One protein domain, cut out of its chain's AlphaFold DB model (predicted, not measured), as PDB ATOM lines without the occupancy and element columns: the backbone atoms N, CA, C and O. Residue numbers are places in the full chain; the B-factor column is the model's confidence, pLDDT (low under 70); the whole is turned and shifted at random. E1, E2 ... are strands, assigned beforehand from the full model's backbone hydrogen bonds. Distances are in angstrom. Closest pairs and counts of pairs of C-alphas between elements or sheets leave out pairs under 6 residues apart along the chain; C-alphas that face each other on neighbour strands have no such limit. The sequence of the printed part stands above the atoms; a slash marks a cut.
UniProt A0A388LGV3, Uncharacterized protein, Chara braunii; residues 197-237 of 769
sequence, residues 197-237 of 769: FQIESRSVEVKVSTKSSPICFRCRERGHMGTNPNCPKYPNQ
ATOM      1  N   PHE A 197      31.103 -60.163   5.924       80.44
ATOM      2  CA  PHE A 197      32.137 -61.014   5.352       80.44
ATOM      3  C   PHE A 197      31.615 -62.446   5.316       80.44
ATOM      4  O   PHE A 197      31.247 -62.993   6.356       80.44
ATOM      5  N   GLN A 198      31.558 -63.053   4.134       78.81
ATOM      6  CA  GLN A 198      31.263 -64.476   4.017       78.81
ATOM      7  C   GLN A 198      32.578 -65.253   4.085       78.81
ATOM      8  O   GLN A 198      33.423 -65.135   3.203       78.81
ATOM      9  N   ILE A 199      32.752 -66.013   5.163       82.81
ATOM     10  CA  ILE A 199      33.914 -66.865   5.400       82.81
ATOM     11  C   ILE A 199      33.399 -68.301   5.342       82.81
ATOM     12  O   ILE A 199      32.638 -68.732   6.210       82.81
ATOM     13  N   GLU A 200      33.760 -69.011   4.273       88.81
ATOM     14  CA  GLU A 200      33.207 -70.326   3.929       88.81
ATOM     15  C   GLU A 200      31.657 -70.297   3.892       88.81
ATOM     16  O   GLU A 200      31.047 -69.532   3.140       88.81
ATOM     17  N   SER A 201      31.006 -71.113   4.724       85.88
ATOM     18  CA  SER A 201      29.550 -71.215   4.877       85.88
ATOM     19  C   SER A 201      28.957 -70.241   5.905       85.88
ATOM     20  O   SER A 201      27.756 -70.291   6.171       85.88
ATOM     21  N   ARG A 202      29.765 -69.358   6.514       76.31
ATOM     22  CA  ARG A 202      29.346 -68.489   7.627       76.31
ATOM     23  C   ARG A 202      29.427 -67.012   7.248       76.31
ATOM     24  O   ARG A 202      30.480 -66.511   6.866       76.31
ATOM     25  N   SER A 203      28.322 -66.292   7.415       82.06
ATOM     26  CA  SER A 203      28.305 -64.831   7.318       82.06
ATOM     27  C   SER A 203      28.666 -64.206   8.669       82.06
ATOM     28  O   SER A 203      27.992 -64.413   9.676       82.06
ATOM     29  N   VAL A 204      29.750 -63.431   8.693       81.88
ATOM     30  CA  VAL A 204      30.217 -62.678   9.861       81.88
ATOM     31  C   VAL A 204      29.859 -61.207   9.660       81.88
ATOM     32  O   VAL A 204      30.399 -60.536   8.778       81.88
ATOM     33  N   GLU A 205      28.928 -60.700  10.469       82.06
ATOM     34  CA  GLU A 205      28.516 -59.294  10.450       82.06
ATOM     35  C   GLU A 205      29.401 -58.459  11.395       82.06
ATOM     36  O   GLU A 205      29.344 -58.595  12.617       82.06
ATOM     37  N   VAL A 206      30.216 -57.572  10.825       77.88
ATOM     38  CA  VAL A 206      31.127 -56.673  11.543       77.88
ATOM     39  C   VAL A 206      30.562 -55.256  11.517       77.88
ATOM     40  O   VAL A 206      30.586 -54.570  10.492       77.88
ATOM     41  N   LYS A 207      30.073 -54.777  12.666       69.31
ATOM     42  CA  LYS A 207      29.643 -53.380  12.828       69.31
ATOM     43  C   LYS A 207      30.841 -52.474  13.087       69.31
ATOM     44  O   LYS A 207      31.305 -52.336  14.219       69.31
ATOM     45  N   VAL A 208      31.325 -51.841  12.021       64.81
ATOM     46  CA  VAL A 208      32.354 -50.801  12.079       64.81
ATOM     47  C   VAL A 208      31.713 -49.552  12.679       64.81
ATOM     48  O   VAL A 208      30.982 -48.823  12.016       64.81
ATOM     49  N   SER A 209      31.937 -49.327  13.975       54.84
ATOM     50  CA  SER A 209      31.286 -48.237  14.704       54.84
ATOM     51  C   SER A 209      31.822 -46.871  14.263       54.84
ATOM     52  O   SER A 209      32.782 -46.358  14.836       54.84
ATOM     53  N   THR A 210      31.148 -46.247  13.296       56.66
ATOM     54  CA  THR A 210      31.417 -44.890  12.781       56.66
ATOM     55  C   THR A 210      31.061 -43.777  13.780       56.66
ATOM     56  O   THR A 210      30.685 -42.674  13.386       56.66
ATOM     57  N   LYS A 211      31.162 -44.033  15.095       56.62
ATOM     58  CA  LYS A 211      31.143 -42.957  16.094       56.62
ATOM     59  C   LYS A 211      32.302 -42.019  15.757       56.62
ATOM     60  O   LYS A 211      33.431 -42.483  15.628       56.62
ATOM     61  N   SER A 212      31.995 -40.731  15.614       57.56
ATOM     62  CA  SER A 212      32.735 -39.673  14.892       57.56
ATOM     63  C   SER A 212      34.105 -39.267  15.466       57.56
ATOM     64  O   SER A 212      34.554 -38.137  15.322       57.56
ATOM     65  N   SER A 213      34.773 -40.180  16.161       61.84
ATOM     66  CA  SER A 213      36.006 -39.957  16.897       61.84
ATOM     67  C   SER A 213      36.857 -41.239  16.846       61.84
ATOM     68  O   SER A 213      36.610 -42.168  17.627       61.84
ATOM     69  N   PRO A 214      37.841 -41.335  15.923       72.88
ATOM     70  CA  PRO A 214      38.690 -42.519  15.809       72.88
ATOM     71  C   PRO A 214      39.451 -42.752  17.115       72.88
ATOM     72  O   PRO A 214      39.796 -41.801  17.819       72.88
ATOM     73  N   ILE A 215      39.692 -44.019  17.454       75.75
ATOM     74  CA  ILE A 215      40.481 -44.376  18.637       75.75
ATOM     75  C   ILE A 215      41.961 -44.229  18.281       75.75
ATOM     76  O   ILE A 215      42.448 -44.844  17.336       75.75
ATOM     77  N   CYS A 216      42.679 -43.430  19.060       78.94
ATOM     78  CA  CYS A 216      44.102 -43.207  18.899       78.94
ATOM     79  C   CYS A 216      44.886 -44.479  19.226       78.94
ATOM     80  O   CYS A 216      44.893 -44.935  20.371       78.94
ATOM     81  N   PHE A 217      45.625 -45.013  18.254       74.94
ATOM     82  CA  PHE A 217      46.432 -46.221  18.447       74.94
ATOM     83  C   PHE A 217      47.542 -46.059  19.510       74.94
ATOM     84  O   PHE A 217      47.966 -47.051  20.096       74.94
ATOM     85  N   ARG A 218      47.975 -44.822  19.821       76.88
ATOM     86  CA  ARG A 218      48.980 -44.527  20.864       76.88
ATOM     87  C   ARG A 218      48.385 -44.372  22.272       76.88
ATOM     88  O   ARG A 218      48.779 -45.094  23.190       76.88
ATOM     89  N   CYS A 219      47.463 -43.429  22.495       86.50
ATOM     90  CA  CYS A 219      46.911 -43.171  23.836       86.50
ATOM     91  C   CYS A 219      45.661 -43.997  24.186       86.50
ATOM     92  O   CYS A 219      45.419 -44.200  25.372       86.50
ATOM     93  N   ARG A 220      44.948 -44.548  23.189       82.38
ATOM     94  CA  ARG A 220      43.617 -45.196  23.275       82.38
ATOM     95  C   ARG A 220      42.438 -44.260  23.580       82.38
ATOM     96  O   ARG A 220      41.315 -44.730  23.745       82.38
ATOM     97  N   GLU A 221      42.658 -42.948  23.596       82.06
ATOM     98  CA  GLU A 221      41.582 -41.951  23.652       82.06
ATOM     99  C   GLU A 221      40.870 -41.835  22.296       82.06
ATOM    100  O   GLU A 221      41.368 -42.293  21.266       82.06
ATOM    101  N   ARG A 222      39.690 -41.213  22.284       82.56
ATOM    102  CA  ARG A 222      38.905 -40.961  21.068       82.56
ATOM    103  C   ARG A 222      39.197 -39.571  20.500       82.56
ATOM    104  O   ARG A 222      39.426 -38.634  21.255       82.56
ATOM    105  N   GLY A 223      39.112 -39.430  19.178       80.94
ATOM    106  CA  GLY A 223      39.098 -38.137  18.478       80.94
ATOM    107  C   GLY A 223      40.345 -37.821  17.654       80.94
ATOM    108  O   GLY A 223      40.382 -36.787  16.999       80.94
ATOM    109  N   HIS A 224      41.358 -38.689  17.646       79.06
ATOM    110  CA  HIS A 224      42.573 -38.505  16.848       79.06
ATOM    111  C   HIS A 224      43.241 -39.856  16.546       79.06
ATOM    112  O   HIS A 224      43.010 -40.831  17.249       79.06
ATOM    113  N   MET A 225      44.084 -39.935  15.511       77.44
ATOM    114  CA  MET A 225      44.694 -41.206  15.063       77.44
ATOM    115  C   MET A 225      46.066 -41.518  15.699       77.44
ATOM    116  O   MET A 225      46.656 -42.557  15.425       77.44
ATOM    117  N   GLY A 226      46.592 -40.638  16.558       72.00
ATOM    118  CA  GLY A 226      47.921 -40.772  17.190       72.00
ATOM    119  C   GLY A 226      49.096 -40.229  16.368       72.00
ATOM    120  O   GLY A 226      50.203 -40.096  16.895       72.00
ATOM    121  N   THR A 227      48.834 -39.857  15.115       71.75
ATOM    122  CA  THR A 227      49.694 -39.045  14.239       71.75
ATOM    123  C   THR A 227      49.586 -37.540  14.510       71.75
ATOM    124  O   THR A 227      50.470 -36.791  14.114       71.75
ATOM    125  N   ASN A 228      48.531 -37.092  15.200       69.62
ATOM    126  CA  ASN A 228      48.344 -35.692  15.584       69.62
ATOM    127  C   ASN A 228      49.326 -35.313  16.722       69.62
ATOM    128  O   ASN A 228      49.328 -36.025  17.735       69.62
ATOM    129  N   PRO A 229      50.109 -34.217  16.603       71.44
ATOM    130  CA  PRO A 229      51.053 -33.778  17.636       71.44
ATOM    131  C   PRO A 229      50.398 -33.441  18.985       71.44
ATOM    132  O   PRO A 229      51.047 -33.560  20.018       71.44
ATOM    133  N   ASN A 230      49.100 -33.119  19.009       74.25
ATOM    134  CA  ASN A 230      48.339 -32.862  20.239       74.25
ATOM    135  C   ASN A 230      47.902 -34.149  20.977       74.25
ATOM    136  O   ASN A 230      47.163 -34.080  21.958       74.25
ATOM    137  N   CYS A 231      48.320 -35.337  20.523       81.00
ATOM    138  CA  CYS A 231      48.130 -36.584  21.268       81.00
ATOM    139  C   CYS A 231      48.946 -36.540  22.579       81.00
ATOM    140  O   CYS A 231      50.157 -36.335  22.517       81.00
ATOM    141  N   PRO A 232      48.378 -36.837  23.764       75.81
ATOM    142  CA  PRO A 232      49.135 -36.840  25.025       75.81
ATOM    143  C   PRO A 232      50.166 -37.980  25.130       75.81
ATOM    144  O   PRO A 232      50.932 -38.044  26.090       75.81
ATOM    145  N   LYS A 233      50.211 -38.882  24.137       78.12
ATOM    146  CA  LYS A 233      51.309 -39.838  23.907       78.12
ATOM    147  C   LYS A 233      51.978 -39.663  22.539       78.12
ATOM    148  O   LYS A 233      52.536 -40.622  22.001       78.12
ATOM    149  N   TYR A 234      51.915 -38.473  21.945       74.50
ATOM    150  CA  TYR A 234      52.858 -38.118  20.893       74.50
ATOM    151  C   TYR A 234      54.273 -38.069  21.498       74.50
ATOM    152  O   TYR A 234      54.426 -37.703  22.669       74.50
ATOM    153  N   PRO A 235      55.328 -38.455  20.760       66.06
ATOM    154  CA  PRO A 235      56.691 -38.147  21.165       66.06
ATOM    155  C   PRO A 235      56.903 -36.630  21.048       66.06
ATOM    156  O   PRO A 235      57.278 -36.121  19.996       66.06
ATOM    157  N   ASN A 236      56.602 -35.907  22.130       57.12
ATOM    158  CA  ASN A 236      56.808 -34.464  22.226       57.12
ATOM    159  C   ASN A 236      58.307 -34.164  22.104       57.12
ATOM    160  O   ASN A 236      59.053 -34.348  23.068       57.12
ATOM    161  N   GLN A 237      58.693 -33.716  20.906       57.34
ATOM    162  CA  GLN A 237      60.052 -33.718  20.356       57.34
ATOM    163  C   GLN A 237      60.662 -35.130  20.195       57.34
ATOM    164  O   GLN A 237      60.462 -36.008  21.047       57.34
TER     165      GLN A 237
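AT A GLANCE: This is residues 197 to 237 of the 769 residues of an uncharacterized protein of Chara braunii (UniProt A0A388LGV3). With little regular structure, this is a small two-strand hairpin, E1 and E2, at one end of a long, thin rod, continued by a long tail with no named element, residues 208 to 237, that winds loosely along the long axis to the other end. The hairpin is E1 and E2, antiparallel, and residues 208 to 237 have no named element. The printed part has 41 residues, no named helix and two named strands, E1 then E2, which hold 9 of the 41 residues; the class is all strand. It is extended, with a radius of gyration of the C-alphas of 15.6 A and spans of 51 by 19 by 11 A.

HOW THE PARTS SIT: E1, residues 197 to 199, and E2, residues 202 to 207, form a hairpin with a tight link of 2 residues. Their directions stand at 150 degrees. The C-alphas of Gln 198 and Ser 203 face each other at 4.4 A. N 204 and O 197, 2.8 A apart, and N 199 and O 202, 2.9 A, are within hydrogen-bond range.

IN THESE COORDINATES: E1 begins at C-alpha 197 (32.137, -61.014, 5.352) and is 6.1 A long. E2 is 16.0 A long and ends at C-alpha 207 (29.643, -53.380, 12.828).

THE WHOLE: The C-alphas of Ser 201 and Gln 237, the two farthest apart, are 50.8 A apart. Residues 198 to 204 stand free. The printed part has no cut. The mean pLDDT of the printed part is 74.1, with residues 207 to 213, 228 and 235 to 237 under 70.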